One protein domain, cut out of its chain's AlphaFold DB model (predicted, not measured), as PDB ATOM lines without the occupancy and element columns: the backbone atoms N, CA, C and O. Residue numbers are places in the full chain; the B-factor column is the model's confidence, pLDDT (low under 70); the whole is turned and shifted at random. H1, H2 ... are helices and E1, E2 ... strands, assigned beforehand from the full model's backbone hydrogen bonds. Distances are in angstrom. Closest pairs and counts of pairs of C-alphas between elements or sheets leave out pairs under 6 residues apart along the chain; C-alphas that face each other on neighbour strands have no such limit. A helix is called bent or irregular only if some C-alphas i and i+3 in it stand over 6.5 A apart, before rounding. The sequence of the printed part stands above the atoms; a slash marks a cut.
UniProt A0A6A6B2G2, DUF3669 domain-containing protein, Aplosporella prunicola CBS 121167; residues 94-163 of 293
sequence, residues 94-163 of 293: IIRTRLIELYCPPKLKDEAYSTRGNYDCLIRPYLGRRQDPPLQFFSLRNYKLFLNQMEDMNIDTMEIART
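AT A GLANCE: This is residues 94 to 163 of the 293 residues of the protein "DUF3669 domain-containing protein" of Aplosporella prunicola CBS 121167 (UniProt A0A6A6B2G2). A helical hairpin of H1 and H2 makes one end of an elongated body, with short H3 by it; a small sheet of two strands, E1 and E2, lies in the middle, and H4 and then H5 follow toward the other end. Between the two strands a wide loop, residues 127 to 142, reaches from the end of E1 to the hairpin's end of the body and comes back to E2. The printed part has 70 residues, with five named helices and two named strands in the order H1, H2, H3, E1, E2, H4, H5; the strands are parallel and the class is mostly helix. The whole is compact, with a radius of gyration of the C-alphas of 12.3 A and spans of 36, 24 and 17 A.

IN THESE COORDINATES: H1 is residues 94 to 103, 14.2 A from first to last C-alpha, and begins at C-alpha 94 (100.828, 92.093, 79.794). H2 is residues 106 to 114, 14.1 A; it is irregular, with C-alphas 107 and 110 7.6 A apart. H3 is residues 116 to 119. E1 is residues 123 to 126, 9.3 A, and E2 is residues 143 to 146, 9.5 A, starting at C-alpha 143 (114.508, 87.654, 74.618). H4 is residues 147 to 152. H5 is residues 157 to 162, ending at C-alpha 162 (110.917, 67.771, 81.966).

HOW THE PARTS SIT: H1 and H2 form a helical hairpin: they touch, closest at the C-alphas of Ile 100 and Lys 109, 6.5 A apart, and run opposite ways at a shallow tilt of 23 degrees. H3 is close to H2 but not clearly touching, with the C-alphas of Ala 112 and Asn 118 closest at 6.7 A. E1 and E2 are parallel neighbours at 30 degrees; N 124 and O 143 are 2.8 A apart and N 145 and O 124 2.9 A, both within hydrogen-bond range. H1 and H2 are apart from both strands. The closest C-alphas of E1 and H4, those of Tyr 126 and Leu 147, are 5.9 A apart. H4 and H5 touch only at the corner, and only just, with 3 pairs of C-alphas within 8 A; the closest are those of Met 150 and Thr 157, 6.8 A. They run opposite ways at a steep tilt of 48 degrees. In H1, H4 and H5 every O i to N i+4 pair is within hydrogen-bond range, in H2 3 of 5 are, and H3 is too short for such a pair.

THE WHOLE: The two C-alphas farthest apart, those of Lys 107 and Arg 162, are 37.2 A apart. The printed part has no cut. The link from E1 to E2, 16 residues, is long; the other links are tight. The mean pLDDT of the printed part is 87.2, and residues 133 to 134 and 163 are under 70.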
ATOM      1  N   ILE A  94     100.656  92.159  78.340       87.00
ATOM      2  CA  ILE A  94     100.828  92.093  79.794       87.00
ATOM      3  C   ILE A  94     102.167  91.446  80.187       87.00
ATOM      4  O   ILE A  94     102.854  91.950  81.071       87.00
ATOM      5  N   ILE A  95     102.588  90.386  79.488       87.88
ATOM      6  CA  ILE A  95     103.868  89.714  79.738       87.88
ATOM      7  C   ILE A  95     105.023  90.592  79.259       87.88
ATOM      8  O   ILE A  95     105.981  90.787  79.999       87.88
ATOM      9  N   ARG A  96     104.902  91.203  78.072       91.62
ATOM     10  CA  ARG A  96     105.908  92.146  77.542       91.62
ATOM     11  C   ARG A  96     106.160  93.308  78.497       91.62
ATOM     12  O   ARG A  96     107.305  93.619  78.808       91.62
ATOM     13  N   THR A  97     105.079  93.909  78.993       92.06
ATOM     14  CA  THR A  97     105.123  95.004  79.970       92.06
ATOM     15  C   THR A  97     105.842  94.551  81.230       92.06
ATOM     16  O   THR A  97     106.762  95.226  81.681       92.06
ATOM     17  N   ARG A  98     105.498  93.365  81.746       90.69
ATOM     18  CA  ARG A  98     106.120  92.837  82.957       90.69
ATOM     19  C   ARG A  98     107.617  92.565  82.796       90.69
ATOM     20  O   ARG A  98     108.382  92.869  83.705       90.69
ATOM     21  N   LEU A  99     108.043  92.040  81.646       91.69
ATOM     22  CA  LEU A  99     109.463  91.834  81.337       91.69
ATOM     23  C   LEU A  99     110.232  93.161  81.282       91.69
ATOM     24  O   LEU A  99     111.334  93.249  81.820       91.69
ATOM     25  N   ILE A 100     109.649  94.203  80.677       93.50
ATOM     26  CA  ILE A 100     110.250  95.547  80.651       93.50
ATOM     27  C   ILE A 100     110.362  96.105  82.074       93.50
ATOM     28  O   ILE A 100     111.413  96.609  82.463       93.50
ATOM     29  N   GLU A 101     109.311  95.996  82.883       92.44
ATOM     30  CA  GLU A 101     109.317  96.504  84.256       92.44
ATOM     31  C   GLU A 101     110.400  95.866  85.127       92.44
ATOM     32  O   GLU A 101     111.074  96.589  85.865       92.44
ATOM     33  N   LEU A 102     110.544  94.541  85.044       89.62
ATOM     34  CA  LEU A 102     111.449  93.768  85.891       89.62
ATOM     35  C   LEU A 102     112.902  93.839  85.424       89.62
ATOM     36  O   LEU A 102     113.797  93.994  86.250       89.62
ATOM     37  N   TYR A 103     113.143  93.744  84.115       90.38
ATOM     38  CA  TYR A 103     114.478  93.432  83.596       90.38
ATOM     39  C   TYR A 103     115.052  94.471  82.632       90.38
ATOM     40  O   TYR A 103     116.221  94.368  82.255       90.38
ATOM     41  N   CYS A 104     114.279  95.479  82.218       91.81
ATOM     42  CA  CYS A 104     114.822  96.579  81.424       91.81
ATOM     43  C   CYS A 104     115.545  97.588  82.330       91.81
ATOM     44  O   CYS A 104     114.954  98.050  83.316       91.81
ATOM     45  N   PRO A 105     116.792  97.988  82.003       91.62
ATOM     46  CA  PRO A 105     117.476  99.061  82.712       91.62
ATOM     47  C   PRO A 105     116.599 100.322  82.777       91.62
ATOM     48  O   PRO A 105     116.040 100.707  81.748       91.62
ATOM     49  N   PRO A 106     116.500 101.022  83.928       92.19
ATOM     50  CA  PRO A 106     115.572 102.146  84.092       92.19
ATOM     51  C   PRO A 106     115.671 103.214  82.998       92.19
ATOM     52  O   PRO A 106     114.660 103.748  82.564       92.19
ATOM     53  N   LYS A 107     116.890 103.467  82.509       93.38
ATOM     54  CA  LYS A 107     117.194 104.465  81.472       93.38
ATOM     55  C   LYS A 107     116.637 104.110  80.087       93.38
ATOM     56  O   LYS A 107     116.533 104.993  79.250       93.38
ATOM     57  N   LEU A 108     116.329 102.834  79.845       93.81
ATOM     58  CA  LEU A 108     115.898 102.307  78.547       93.81
ATOM     59  C   LEU A 108     114.403 101.962  78.514       93.81
ATOM     60  O   LEU A 108     113.909 101.548  77.470       93.81
ATOM     61  N   LYS A 109     113.667 102.107  79.625       94.75
ATOM     62  CA  LYS A 109     112.265 101.665  79.711       94.75
ATOM     63  C   LYS A 109     111.352 102.390  78.723       94.75
ATOM     64  O   LYS A 109     110.597 101.729  78.015       94.75
ATOM     65  N   ASP A 110     111.454 103.714  78.632       95.25
ATOM     66  CA  ASP A 110     110.610 104.513  77.730       95.25
ATOM     67  C   ASP A 110     110.855 104.154  76.256       95.25
ATOM     68  O   ASP A 110     109.915 103.990  75.470       95.25
ATOM     69  N   GLU A 111     112.123 103.945  75.887       94.69
ATOM     70  CA  GLU A 111     112.509 103.448  74.563       94.69
ATOM     71  C   GLU A 111     111.988 102.021  74.340       94.69
ATOM     72  O   GLU A 111     111.427 101.710  73.288       94.69
ATOM     73  N   ALA A 112     112.107 101.148  75.342       93.75
ATOM     74  CA  ALA A 112     111.653  99.771  75.245       93.75
ATOM     75  C   ALA A 112     110.133  99.666  75.015       93.75
ATOM     76  O   ALA A 112     109.710  98.830  74.215       93.75
ATOM     77  N   TYR A 113     109.322 100.521  75.650       94.31
ATOM     78  CA  TYR A 113     107.869 100.569  75.436       94.31
ATOM     79  C   TYR A 113     107.462 101.102  74.059       94.31
ATOM     80  O   TYR A 113     106.468 100.645  73.497       94.31
ATOM     81  N   SER A 114     108.201 102.072  73.521       93.19
ATOM     82  CA  SER A 114     107.858 102.740  72.258       93.19
ATOM     83  C   SER A 114     108.418 102.028  71.021       93.19
ATOM     84  O   SER A 114     107.873 102.160  69.922       93.19
ATOM     85  N   THR A 115     109.479 101.234  71.182       93.31
ATOM     86  CA  THR A 115     110.158 100.552  70.076       93.31
ATOM     87  C   THR A 115     109.295  99.439  69.483       93.31
ATOM     88  O   THR A 115     109.055  98.409  70.112       93.31
ATOM     89  N   ARG A 116     108.910  99.585  68.205       90.31
ATOM     90  CA  ARG A 116     108.070  98.606  67.485       90.31
ATOM     91  C   ARG A 116     108.654  97.189  67.477       90.31
ATOM     92  O   ARG A 116     107.903  96.223  67.548       90.31
ATOM     93  N   GLY A 117     109.980  97.052  67.428       87.38
ATOM     94  CA  GLY A 117     110.656  95.749  67.464       87.38
ATOM     95  C   GLY A 117     110.383  94.942  68.739       87.38
ATOM     96  O   GLY A 117     110.425  93.716  68.702       87.38
ATOM     97  N   ASN A 118     110.026  95.599  69.847       92.12
ATOM     98  CA  ASN A 118     109.667  94.917  71.090       92.12
ATOM     99  C   ASN A 118     108.251  94.330  71.068       92.12
ATOM    100  O   ASN A 118     107.884  93.577  71.973       92.12
ATOM    101  N   TYR A 119     107.460  94.603  70.024       88.94
ATOM    102  CA  TYR A 119     106.213  93.881  69.816       88.94
ATOM    103  C   TYR A 119     106.443  92.421  69.408       88.94
ATOM    104  O   TYR A 119     105.610  91.583  69.761       88.94
ATOM    105  N   ASP A 120     107.583  92.103  68.783       87.62
ATOM    106  CA  ASP A 120     108.000  90.752  68.381       87.62
ATOM    107  C   ASP A 120     108.597  89.961  69.564       87.62
ATOM    108  O   ASP A 120     109.727  89.471  69.519       87.62
ATOM    109  N   CYS A 121     107.850  89.866  70.666       89.12
ATOM    110  CA  CYS A 121     108.326  89.273  71.912       89.12
ATOM    111  C   CYS A 121     108.251  87.741  71.903       89.12
ATOM    112  O   CYS A 121     107.189  87.172  72.154       89.12
ATOM    113  N   LEU A 122     109.392  87.083  71.711       87.25
ATOM    114  CA  LEU A 122     109.564  85.639  71.901       87.25
ATOM    115  C   LEU A 122     110.613  85.401  72.985       87.25
ATOM    116  O   LEU A 122     111.644  86.072  72.981       87.25
ATOM    117  N   ILE A 123     110.356  84.451  73.885       87.62
ATOM    118  CA  ILE A 123     111.286  84.079  74.956       87.62
ATOM    119  C   ILE A 123     112.116  82.867  74.528       87.62
ATOM    120  O   ILE A 123     111.588  81.909  73.972       87.62
ATOM    121  N   ARG A 124     113.412  82.915  74.831       89.81
ATOM    122  CA  ARG A 124     114.364  81.806  74.792       89.81
ATOM    123  C   ARG A 124     114.708  81.422  76.237       89.81
ATOM    124  O   ARG A 124     115.494  82.145  76.853       89.81
ATOM    125  N   PRO A 125     114.116  80.351  76.792       88.25
ATOM    126  CA  PRO A 125     114.437  79.886  78.139       88.25
ATOM    127  C   PRO A 125     115.870  79.355  78.180       88.25
ATOM    128  O   PRO A 125     116.227  78.478  77.399       88.25
ATOM    129  N   TYR A 126     116.702  79.906  79.056       90.56
ATOM    130  CA  TYR A 126     118.079  79.464  79.274       90.56
ATOM    131  C   TYR A 126     118.164  78.777  80.636       90.56
ATOM    132  O   TYR A 126     118.421  79.428  81.649       90.56
ATOM    133  N   LEU A 127     117.940  77.461  80.658       88.31
ATOM    134  CA  LEU A 127     118.023  76.654  81.879       88.31
ATOM    135  C   LEU A 127     119.472  76.449  82.340       88.31
ATOM    136  O   LEU A 127     119.731  76.288  83.523       88.31
ATOM    137  N   GLY A 128     120.438  76.499  81.423       87.62
ATOM    138  CA  GLY A 128     121.847  76.259  81.735       87.62
ATOM    139  C   GLY A 128     122.630  77.517  82.070       87.62
ATOM    140  O   GLY A 128     123.861  77.503  82.052       87.62
ATOM    141  N   ARG A 129     121.956  78.651  82.276       86.94
ATOM    142  CA  ARG A 129     122.638  79.919  82.517       86.94
ATOM    143  C   ARG A 129     121.838  80.820  83.441       86.94
ATOM    144  O   ARG A 129     120.707  81.191  83.143       86.94
ATOM    145  N   ARG A 130     122.502  81.251  84.508       87.56
ATOM    146  CA  ARG A 130     122.091  82.368  85.358       87.56
ATOM    147  C   ARG A 130     122.716  83.660  84.814       87.56
ATOM    148  O   ARG A 130     123.800  83.629  84.220       87.56
ATOM    149  N   GLN A 131     121.997  84.776  84.900       81.12
ATOM    150  CA  GLN A 131     122.464  86.050  84.350       81.12
ATOM    151  C   GLN A 131     123.486  86.730  85.269       81.12
ATOM    152  O   GLN A 131     123.183  86.946  86.433       81.12
ATOM    153  N   ASP A 132     124.615  87.173  84.700       72.06
ATOM    154  CA  ASP A 132     125.533  88.174  85.277       72.06
ATOM    155  C   ASP A 132     126.410  88.791  84.162       72.06
ATOM    156  O   ASP A 132     126.858  88.017  83.300       72.06
ATOM    157  N   PRO A 133     126.725  90.116  84.111       68.38
ATOM    158  CA  PRO A 133     126.138  91.313  84.758       68.38
ATOM    159  C   PRO A 133     124.903  91.893  84.001       68.38
ATOM    160  O   PRO A 133     124.473  91.315  82.995       68.38
ATOM    161  N   PRO A 134     124.293  93.030  84.436       67.56
ATOM    162  CA  PRO A 134     123.130  93.636  83.770       67.56
ATOM    163  C   PRO A 134     123.362  93.970  82.290       67.56
ATOM    164  O   PRO A 134     124.446  94.383  81.876       67.56
ATOM    165  N   LEU A 135     122.297  93.826  81.495       71.75
ATOM    166  CA  LEU A 135     122.336  94.086  80.059       71.75
ATOM    167  C   LEU A 135     122.589  95.574  79.776       71.75
ATOM    168  O   LEU A 135     121.916  96.446  80.325       71.75
ATOM    169  N   GLN A 136     123.516  95.858  78.861       77.69
ATOM    170  CA  GLN A 136     123.745  97.213  78.337       77.69
ATOM    171  C   GLN A 136     122.674  97.639  77.318       77.69
ATOM    172  O   GLN A 136     122.502  98.826  77.058       77.69
ATOM    173  N   PHE A 137     121.949  96.672  76.757       84.75
ATOM    174  CA  PHE A 137     120.935  96.846  75.717       84.75
ATOM    175  C   PHE A 137     119.713  95.994  76.059       84.75
ATOM    176  O   PHE A 137     119.853  94.918  76.635       84.75
ATOM    177  N   PHE A 138     118.517  96.434  75.674       88.88
ATOM    178  CA  PHE A 138     117.285  95.697  75.949       88.88
ATOM    179  C   PHE A 138     116.449  95.524  74.681       88.88
ATOM    180  O   PHE A 138     116.141  96.493  73.994       88.88
ATOM    181  N   SER A 139     116.064  94.284  74.382       91.56
ATOM    182  CA  SER A 139     115.192  93.940  73.257       91.56
ATOM    183  C   SER A 139     114.354  92.723  73.619       91.56
ATOM    184  O   SER A 139     114.909  91.703  74.016       91.56
ATOM    185  N   LEU A 140     113.037  92.800  73.424       91.62
ATOM    186  CA  LEU A 140     112.128  91.661  73.584       91.62
ATOM    187  C   LEU A 140     112.172  90.692  72.392       91.62
ATOM    188  O   LEU A 140     111.674  89.569  72.484       91.62
ATOM    189  N   ARG A 141     112.785  91.091  71.273       88.75
ATOM    190  CA  ARG A 141     112.985  90.201  70.129       88.75
ATOM    191  C   ARG A 141     114.019  89.132  70.475       88.75
ATOM    192  O   ARG A 141     115.176  89.470  70.715       88.75
ATOM    193  N   ASN A 142     113.612  87.860  70.450       84.75
ATOM    194  CA  ASN A 142     114.428  86.717  70.887       84.75
ATOM    195  C   ASN A 142     114.988  86.902  72.313       84.75
ATOM    196  O   ASN A 142     116.178  86.685  72.552       84.75
ATOM    197  N   TYR A 143     114.137  87.343  73.242       90.50
ATOM    198  CA  TYR A 143     114.508  87.654  74.618       90.50
ATOM    199  C   TYR A 143     115.037  86.421  75.351       90.50
ATOM    200  O   TYR A 143     114.323  85.432  75.506       90.50
ATOM    201  N   LYS A 144     116.281  86.480  75.822       90.94
ATOM    202  CA  LYS A 144     116.897  85.418  76.624       90.94
ATOM    203  C   LYS A 144     116.386  85.542  78.057       90.94
ATOM    204  O   LYS A 144     116.661  86.555  78.693       90.94
ATOM    205  N   LEU A 145     115.643  84.543  78.528       90.06
ATOM    206  CA  LEU A 145     115.150  84.486  79.903       90.06
ATOM    207  C   LEU A 145     115.991  83.470  80.676       90.06
ATOM    208  O   LEU A 145     115.924  82.272  80.404       90.06
ATOM    209  N   PHE A 146     116.817  83.968  81.586       91.31
ATOM    210  CA  PHE A 146     117.775  83.172  82.351       91.31
ATOM    211  C   PHE A 146     117.104  82.418  83.502       91.31
ATOM    212  O   PHE A 146     116.029  82.808  83.955       91.31
ATOM    213  N   LEU A 147     117.754  81.361  83.997       89.25
ATOM    214  CA  LEU A 147     117.198  80.484  85.032       89.25
ATOM    215  C   LEU A 147     116.723  81.252  86.274       89.25
ATOM    216  O   LEU A 147     115.564  81.137  86.662       89.25
ATOM    217  N   ASN A 148     117.564  82.134  86.812       87.62
ATOM    218  CA  ASN A 148     117.224  82.960  87.972       87.62
ATOM    219  C   ASN A 148     116.023  83.891  87.723       87.62
ATOM    220  O   ASN A 148     115.220  84.131  88.614       87.62
ATOM    221  N   GLN A 149     115.848  84.379  86.492       88.75
ATOM    222  CA  GLN A 149     114.696  85.212  86.138       88.75
ATOM    223  C   GLN A 149     113.400  84.402  86.040       88.75
ATOM    224  O   GLN A 149     112.315  84.941  86.260       88.75
ATOM    225  N   MET A 150     113.496  83.122  85.666       88.19
ATOM    226  CA  MET A 150     112.356  82.206  85.671       88.19
ATOM    227  C   MET A 150     111.911  81.918  87.106       88.19
ATOM    228  O   MET A 150     110.719  82.021  87.391       88.19
ATOM    229  N   GLU A 151     112.861  81.674  88.009       86.38
ATOM    230  CA  GLU A 151     112.620  81.495  89.448       86.38
ATOM    231  C   GLU A 151     111.975  82.737  90.078       86.38
ATOM    232  O   GLU A 151     110.922  82.628  90.707       86.38
ATOM    233  N   ASP A 152     112.517  83.933  89.815       86.00
ATOM    234  CA  ASP A 152     111.967  85.211  90.297       86.00
ATOM    235  C   ASP A 152     110.525  85.457  89.811       86.00
ATOM    236  O   ASP A 152     109.707  86.090  90.485       86.00
ATOM    237  N   MET A 153     110.195  84.959  88.616       82.88
ATOM    238  CA  MET A 153     108.851  85.033  88.036       82.88
ATOM    239  C   MET A 153     107.937  83.881  88.466       82.88
ATOM    240  O   MET A 153     106.777  83.856  88.039       82.88
ATOM    241  N   ASN A 154     108.434  82.959  89.296       82.56
ATOM    242  CA  ASN A 154     107.750  81.743  89.721       82.56
ATOM    243  C   ASN A 154     107.255  80.908  88.522       82.56
ATOM    244  O   ASN A 154     106.114  80.432  88.494       82.56
ATOM    245  N   ILE A 155     108.097  80.807  87.491       83.50
ATOM    246  CA  ILE A 155     107.930  79.892  86.362       83.50
ATOM    247  C   ILE A 155     108.470  78.530  86.797       83.50
ATOM    248  O   ILE A 155     109.552  78.454  87.369       83.50
ATOM    249  N   ASP A 156     107.717  77.466  86.524       84.25
ATOM    250  CA  ASP A 156     108.113  76.102  86.867       84.25
ATOM    251  C   ASP A 156     109.245  75.629  85.939       84.25
ATOM    252  O   ASP A 156     109.029  75.219  84.798       84.25
ATOM    253  N   THR A 157     110.483  75.766  86.407       85.62
ATOM    254  CA  THR A 157     111.689  75.394  85.658       85.62
ATOM    255  C   THR A 157     111.829  73.882  85.523       85.62
ATOM    256  O   THR A 157     112.332  73.422  84.498       85.62
ATOM    257  N   MET A 158     111.326  73.116  86.499       83.94
ATOM    258  CA  MET A 158     111.286  71.654  86.454       83.94
ATOM    259  C   MET A 158     110.326  71.176  85.368       83.94
ATOM    260  O   MET A 158     110.670  70.277  84.606       83.94
ATOM    261  N   GLU A 159     109.152  71.803  85.235       80.12
ATOM    262  CA  GLU A 159     108.214  71.502  84.146       80.12
ATOM    263  C   GLU A 159     108.852  71.773  82.776       80.12
ATOM    264  O   GLU A 159     108.767  70.918  81.900       80.12
ATOM    265  N   ILE A 160     109.565  72.895  82.607       79.88
ATOM    266  CA  ILE A 160     110.270  73.220  81.351       79.88
ATOM    267  C   ILE A 160     111.403  72.221  81.062       79.88
ATOM    268  O   ILE A 160     111.579  71.825  79.909       79.88
ATOM    269  N   ALA A 161     112.171  71.818  82.081       82.00
ATOM    270  CA  ALA A 161     113.253  70.842  81.940       82.00
ATOM    271  C   ALA A 161     112.726  69.438  81.599       82.00
ATOM    272  O   ALA A 161     113.316  68.748  80.767       82.00
ATOM    273  N   ARG A 162     111.594  69.049  82.202       76.81
ATOM    274  CA  ARG A 162     110.917  67.771  81.966       76.81
ATOM    275  C   ARG A 162     110.245  67.730  80.601       76.81
ATOM    276  O   ARG A 162     110.350  66.728  79.910       76.81
ATOM    277  N   THR A 163     109.516  68.771  80.202       69.12
ATOM    278  CA  THR A 163     108.689  68.705  78.996       69.12
ATOM    279  C   THR A 163     108.422  70.090  78.382       69.12
ATOM    280  O   THR A 163     107.906  70.979  79.056       69.12
TER     281      THR A 163